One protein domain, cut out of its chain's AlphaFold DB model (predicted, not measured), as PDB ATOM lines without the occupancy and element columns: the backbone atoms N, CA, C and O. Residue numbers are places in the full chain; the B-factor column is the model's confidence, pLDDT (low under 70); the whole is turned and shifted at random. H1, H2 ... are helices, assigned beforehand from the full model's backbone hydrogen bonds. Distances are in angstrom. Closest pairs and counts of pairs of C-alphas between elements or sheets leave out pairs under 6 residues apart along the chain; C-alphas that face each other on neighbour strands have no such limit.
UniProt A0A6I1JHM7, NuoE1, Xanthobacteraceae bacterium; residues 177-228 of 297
ATOM      1  N   THR A 177     337.316 341.166 243.076       69.50
ATOM      2  CA  THR A 177     337.048 341.477 244.493       69.50
ATOM      3  C   THR A 177     336.267 342.780 244.698       69.50
ATOM      4  O   THR A 177     335.674 342.966 245.757       69.50
ATOM      5  N   SER A 178     336.238 343.663 243.698       76.31
ATOM      6  CA  SER A 178     335.494 344.926 243.689       76.31
ATOM      7  C   SER A 178     335.194 345.378 242.248       76.31
ATOM      8  O   SER A 178     335.855 344.908 241.313       76.31
ATOM      9  N   PRO A 179     334.227 346.289 242.024       81.81
ATOM     10  CA  PRO A 179     333.991 346.861 240.702       81.81
ATOM     11  C   PRO A 179     335.204 347.648 240.191       81.81
ATOM     12  O   PRO A 179     335.808 348.434 240.929       81.81
ATOM     13  N   ARG A 180     335.515 347.518 238.892       77.31
ATOM     14  CA  ARG A 180     336.427 348.452 238.207       77.31
ATOM     15  C   ARG A 180     335.895 349.882 238.392       77.31
ATOM     16  O   ARG A 180     334.694 350.099 238.307       77.31
ATOM     17  N   HIS A 181     336.777 350.845 238.659       70.69
ATOM     18  CA  HIS A 181     336.427 352.263 238.877       70.69
ATOM     19  C   HIS A 181     335.424 352.548 240.020       70.69
ATOM     20  O   HIS A 181     334.947 353.672 240.142       70.69
ATOM     21  N   GLY A 182     335.129 351.569 240.886       76.69
ATOM     22  CA  GLY A 182     334.251 351.745 242.049       76.69
ATOM     23  C   GLY A 182     332.747 351.794 241.749       76.69
ATOM     24  O   GLY A 182     331.972 351.932 242.689       76.69
ATOM     25  N   GLN A 183     332.334 351.639 240.487       80.00
ATOM     26  CA  GLN A 183     330.929 351.556 240.071       80.00
ATOM     27  C   GLN A 183     330.662 350.197 239.396       80.00
ATOM     28  O   GLN A 183     331.466 349.790 238.551       80.00
ATOM     29  N   PRO A 184     329.590 349.471 239.761       87.12
ATOM     30  CA  PRO A 184     329.115 348.305 239.021       87.12
ATOM     31  C   PRO A 184     328.172 348.702 237.872       87.12
ATOM     32  O   PRO A 184     327.558 349.769 237.905       87.12
ATOM     33  N   ASP A 185     328.027 347.815 236.890       89.19
ATOM     34  CA  ASP A 185     326.951 347.860 235.895       89.19
ATOM     35  C   ASP A 185     325.615 347.372 236.496       89.19
ATOM     36  O   ASP A 185     325.594 346.523 237.389       89.19
ATOM     37  N   GLU A 186     324.488 347.855 235.962       91.31
ATOM     38  CA  GLU A 186     323.129 347.407 236.315       91.31
ATOM     39  C   GLU A 186     322.788 346.099 235.568       91.31
ATOM     40  O   GLU A 186     322.237 346.092 234.462       91.31
ATOM     41  N   LEU A 187     323.158 344.956 236.152       89.56
ATOM     42  CA  LEU A 187     323.042 343.636 235.525       89.56
ATOM     43  C   LEU A 187     321.583 343.193 235.328       89.56
ATOM     44  O   LEU A 187     321.322 342.340 234.474       89.56
ATOM     45  N   GLU A 188     320.626 343.786 236.051       89.94
ATOM     46  CA  GLU A 188     319.180 343.615 235.822       89.94
ATOM     47  C   GLU A 188     318.728 343.950 234.386       89.94
ATOM     48  O   GLU A 188     317.736 343.395 233.906       89.94
ATOM     49  N   LEU A 189     319.486 344.770 233.645       90.62
ATOM     50  CA  LEU A 189     319.223 345.050 232.227       90.62
ATOM     51  C   LEU A 189     319.332 343.792 231.331       90.62
ATOM     52  O   LEU A 189     318.781 343.757 230.224       90.62
ATOM     53  N   ILE A 190     319.981 342.716 231.799       86.88
ATOM     54  CA  ILE A 190     319.977 341.408 231.127       86.88
ATOM     55  C   ILE A 190     318.682 340.658 231.466       86.88
ATOM     56  O   ILE A 190     318.518 340.124 232.562       86.88
ATOM     57  N   ARG A 191     317.785 340.506 230.481       85.19
ATOM     58  CA  ARG A 191     316.503 339.795 230.661       85.19
ATOM     59  C   ARG A 191     316.677 338.389 231.253       85.19
ATOM     60  O   ARG A 191     317.138 337.476 230.568       85.19
ATOM     61  N   GLY A 192     316.210 338.209 232.488       87.06
ATOM     62  CA  GLY A 192     316.300 336.959 233.256       87.06
ATOM     63  C   GLY A 192     317.205 337.063 234.490       87.06
ATOM     64  O   GLY A 192     317.114 336.222 235.385       87.06
ATOM     65  N   ILE A 193     318.026 338.112 234.570       90.25
ATOM     66  CA  ILE A 193     318.576 338.622 235.826       90.25
ATOM     67  C   ILE A 193     317.518 339.546 236.457       90.25
ATOM     68  O   ILE A 193     316.639 340.073 235.780       90.25
ATOM     69  N   GLY A 194     317.559 339.647 237.780       89.81
ATOM     70  CA  GLY A 194     316.736 340.515 238.620       89.81
ATOM     71  C   GLY A 194     317.391 340.605 240.006       89.81
ATOM     72  O   GLY A 194     318.392 339.906 240.224       89.81
ATOM     73  N   PRO A 195     316.830 341.353 240.972       91.12
ATOM     74  CA  PRO A 195     317.593 341.856 242.123       91.12
ATOM     75  C   PRO A 195     318.298 340.771 242.947       91.12
ATOM     76  O   PRO A 195     319.462 340.887 243.322       91.12
ATOM     77  N   GLN A 196     317.621 339.641 243.179       88.69
ATOM     78  CA  GLN A 196     318.190 338.523 243.939       88.69
ATOM     79  C   GLN A 196     319.339 337.809 243.199       88.69
ATOM     80  O   GLN A 196     320.215 337.227 243.837       88.69
ATOM     81  N   ASN A 197     319.340 337.821 241.866       89.38
ATOM     82  CA  ASN A 197     320.391 337.206 241.056       89.38
ATOM     83  C   ASN A 197     321.548 338.176 240.795       89.38
ATOM     84  O   ASN A 197     322.692 337.733 240.819       89.38
ATOM     85  N   GLU A 198     321.279 339.474 240.637       89.81
ATOM     86  CA  GLU A 198     322.322 340.506 240.604       89.81
ATOM     87  C   GLU A 198     323.113 340.524 241.920       89.81
ATOM     88  O   GLU A 198     324.326 340.328 241.904       89.81
ATOM     89  N   ALA A 199     322.438 340.610 243.072       88.69
ATOM     90  CA  ALA A 199     323.098 340.584 244.380       88.69
ATOM     91  C   ALA A 199     323.969 339.326 244.592       88.69
ATOM     92  O   ALA A 199     325.039 339.395 245.199       88.69
ATOM     93  N   ARG A 200     323.550 338.171 244.047       88.88
ATOM     94  CA  ARG A 200     324.362 336.940 244.026       88.88
ATOM     95  C   ARG A 200     325.568 337.051 243.091       88.88
ATOM     96  O   ARG A 200     326.640 336.589 243.460       88.88
ATOM     97  N   LEU A 201     325.419 337.636 241.903       89.19
ATOM     98  CA  LEU A 201     326.517 337.843 240.951       89.19
ATOM     99  C   LEU A 201     327.567 338.814 241.509       89.19
ATOM    100  O   LEU A 201     328.753 338.484 241.491       89.19
ATOM    101  N   HIS A 202     327.127 339.914 242.121       89.12
ATOM    102  CA  HIS A 202     327.973 340.879 242.827       89.12
ATOM    103  C   HIS A 202     328.750 340.196 243.967       89.12
ATOM    104  O   HIS A 202     329.978 340.253 244.006       89.12
ATOM    105  N   ALA A 203     328.074 339.412 244.818       86.69
ATOM    106  CA  ALA A 203     328.721 338.603 245.861       86.69
ATOM    107  C   ALA A 203     329.655 337.494 245.317       86.69
ATOM    108  O   ALA A 203     330.529 337.001 246.033       86.69
ATOM    109  N   LEU A 204     329.502 337.093 244.051       85.00
ATOM    110  CA  LEU A 204     330.411 336.176 243.360       85.00
ATOM    111  C   LEU A 204     331.578 336.898 242.656       85.00
ATOM    112  O   LEU A 204     332.493 336.208 242.201       85.00
ATOM    113  N   GLY A 205     331.592 338.232 242.612       87.62
ATOM    114  CA  GLY A 205     332.625 339.054 241.974       87.62
ATOM    115  C   GLY A 205     332.371 339.376 240.495       87.62
ATOM    116  O   GLY A 205     333.302 339.720 239.764       87.62
ATOM    117  N   VAL A 206     331.137 339.218 240.018       89.56
ATOM    118  CA  VAL A 206     330.704 339.666 238.686       89.56
ATOM    119  C   VAL A 206     330.009 341.008 238.867       89.56
ATOM    120  O   VAL A 206     328.984 341.052 239.531       89.56
ATOM    121  N   TRP A 207     330.574 342.075 238.308       89.56
ATOM    122  CA  TRP A 207     330.148 343.466 238.524       89.56
ATOM    123  C   TRP A 207     329.938 344.255 237.224       89.56
ATOM    124  O   TRP A 207     329.519 345.404 237.282       89.56
ATOM    125  N   HIS A 208     330.310 343.681 236.078       91.19
ATOM    126  CA  HIS A 208     330.385 344.359 234.781       91.19
ATOM    127  C   HIS A 208     329.877 343.445 233.656       91.19
ATOM    128  O   HIS A 208     330.044 342.220 233.711       91.19
ATOM    129  N   PHE A 209     329.280 344.023 232.609       89.56
ATOM    130  CA  PHE A 209     328.748 343.282 231.459       89.56
ATOM    131  C   PHE A 209     329.838 342.523 230.683       89.56
ATOM    132  O   PHE A 209     329.567 341.457 230.122       89.56
ATOM    133  N   ASP A 210     331.078 343.030 230.677       86.06
ATOM    134  CA  ASP A 210     332.223 342.403 230.002       86.06
ATOM    135  C   ASP A 210     332.522 340.997 230.554       86.06
ATOM    136  O   ASP A 210     332.754 340.061 229.787       86.06
ATOM    137  N   GLN A 211     332.421 340.818 231.875       87.50
ATOM    138  CA  GLN A 211     332.635 339.540 232.553       87.50
ATOM    139  C   GLN A 211     331.624 338.474 232.115       87.50
ATOM    140  O   GLN A 211     331.990 337.303 232.023       87.50
ATOM    141  N   ILE A 212     330.373 338.864 231.842       84.19
ATOM    142  CA  ILE A 212     329.303 337.960 231.388       84.19
ATOM    143  C   ILE A 212     329.433 337.690 229.882       84.19
ATOM    144  O   ILE A 212     329.279 336.549 229.439       84.19
ATOM    145  N   ALA A 213     329.780 338.708 229.088       84.06
ATOM    146  CA  ALA A 213     330.048 338.562 227.657       84.06
ATOM    147  C   ALA A 213     331.246 337.631 227.374       84.06
ATOM    148  O   ALA A 213     331.222 336.871 226.404       84.06
ATOM    149  N   ALA A 214     332.255 337.628 228.251       82.44
ATOM    150  CA  ALA A 214     333.429 336.759 228.171       82.44
ATOM    151  C   ALA A 214     333.145 335.262 228.443       82.44
ATOM    152  O   ALA A 214     334.036 334.425 228.264       82.44
ATOM    153  N   TRP A 215     331.933 334.874 228.866       83.75
ATOM    154  CA  TRP A 215     331.601 333.466 229.118       83.75
ATOM    155  C   TRP A 215     331.560 332.656 227.819       83.75
ATOM    156  O   TRP A 215     330.635 332.774 227.007       83.75
ATOM    157  N   THR A 216     332.557 331.786 227.643       77.31
ATOM    158  CA  THR A 216     332.720 330.967 226.434       77.31
ATOM    159  C   THR A 216     331.510 330.051 226.180       77.31
ATOM    160  O   THR A 216     330.832 329.628 227.124       77.31
ATOM    161  N   PRO A 217     331.240 329.659 224.917       76.19
ATOM    162  CA  PRO A 217     330.192 328.685 224.607       76.19
ATOM    163  C   PRO A 217     330.355 327.356 225.358       76.19
ATOM    164  O   PRO A 217     329.354 326.746 225.724       76.19
ATOM    165  N   LYS A 218     331.602 326.947 225.640       74.06
ATOM    166  CA  LYS A 218     331.922 325.755 226.433       74.06
ATOM    167  C   LYS A 218     331.493 325.914 227.895       74.06
ATOM    168  O   LYS A 218     330.705 325.100 228.358       74.06
ATOM    169  N   ALA A 219     331.891 326.993 228.573       72.44
ATOM    170  CA  ALA A 219     331.479 327.254 229.958       72.44
ATOM    171  C   ALA A 219     329.947 327.382 230.100       72.44
ATOM    172  O   ALA A 219     329.358 326.934 231.081       72.44
ATOM    173  N   ARG A 220     329.276 327.941 229.082       71.56
ATOM    174  CA  ARG A 220     327.806 328.017 229.013       71.56
ATOM    175  C   ARG A 220     327.144 326.644 228.864       71.56
ATOM    176  O   ARG A 220     326.044 326.447 229.376       71.56
ATOM    177  N   GLN A 221     327.789 325.714 228.163       70.12
ATOM    178  CA  GLN A 221     327.312 324.342 228.027       70.12
ATOM    179  C   GLN A 221     327.587 323.538 229.305       70.12
ATOM    180  O   GLN A 221     326.658 322.957 229.848       70.12
ATOM    181  N   GLU A 222     328.792 323.626 229.871       70.31
ATOM    182  CA  GLU A 222     329.143 323.016 231.163       70.31
ATOM    183  C   GLU A 222     328.212 323.489 232.292       70.31
ATOM    184  O   GLU A 222     327.724 322.676 233.073       70.31
ATOM    185  N   GLY A 223     327.875 324.783 232.344       66.75
ATOM    186  CA  GLY A 223     326.891 325.320 233.291       66.75
ATOM    187  C   GLY A 223     325.474 324.762 233.093       66.75
ATOM    188  O   GLY A 223     324.783 324.486 234.072       66.75
ATOM    189  N   ARG A 224     325.048 324.536 231.841       72.00
ATOM    190  CA  ARG A 224     323.772 323.871 231.519       72.00
ATOM    191  C   ARG A 224     323.788 322.408 231.965       72.00
ATOM    192  O   ARG A 224     322.829 321.940 232.574       72.00
ATOM    193  N   ASP A 225     324.876 321.703 231.686       72.19
ATOM    194  CA  ASP A 225     325.031 320.285 232.003       72.19
ATOM    195  C   ASP A 225     325.102 320.067 233.521       72.19
ATOM    196  O   ASP A 225     324.445 319.165 234.037       72.19
ATOM    197  N   LEU A 226     325.762 320.964 234.263       64.75
ATOM    198  CA  LEU A 226     325.718 321.008 235.729       64.75
ATOM    199  C   LEU A 226     324.316 321.329 236.271       64.75
ATOM    200  O   LEU A 226     323.900 320.736 237.265       64.75
ATOM    201  N   GLN A 227     323.551 322.210 235.619       66.19
ATOM    202  CA  GLN A 227     322.168 322.503 236.015       66.19
ATOM    203  C   GLN A 227     321.244 321.287 235.798       66.19
ATOM    204  O   GLN A 227     320.413 320.979 236.655       66.19
ATOM    205  N   HIS A 228     321.434 320.536 234.707       58.38
ATOM    206  CA  HIS A 228     320.760 319.255 234.473       58.38
ATOM    207  C   HIS A 228     321.251 318.138 235.409       58.38
ATOM    208  O   HIS A 228     320.451 317.292 235.811       58.38
TER     209      HIS A 228
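Overview. This is residues 177 to 228 of the 297 residues of the protein "NuoE1" of Xanthobacteraceae bacterium (UniProt A0A6I1JHM7). A helical arm, residues 213 to 228 with H3, sticks out from a small body made of H1, the short H2 and the long looping stretch of residues 177 to 194. The printed part has 52 residues with three named helices, H1, H2 and H3 in chain order, and no named strand; its class is all helix. It is only just compact, close to loose, with a radius of gyration of the C-alphas of 11.8 A, and elongated, spanning 34 by 20 by 18 A.

Arrangement. H3, residues 217 to 228, stands free and touches no helix. A tight link of 3 residues joins it to H2, residues 209 to 213, yet the two are apart. H2 and H1, residues 195 to 204, are apart too, joined by a tight link of 4 residues. H1 and H3 are apart. In H1, H2 and H3 every O i to N i+4 pair is within hydrogen-bond range.

Along the chain. H3 measures 16.6 A from C-alpha 217 to C-alpha 228 at (320.760, 319.255, 234.473). H1 measures 14.1 A and begins at C-alpha 195, (317.593, 341.856, 242.123). H2 measures 6.2 A.

Size, cuts and confidence. The C-alphas of His 181 and His 228, the two farthest apart, are 36.8 A apart. The printed part has no cut. The pLDDT is under 70 at residues 177, 223 and 226 to 228.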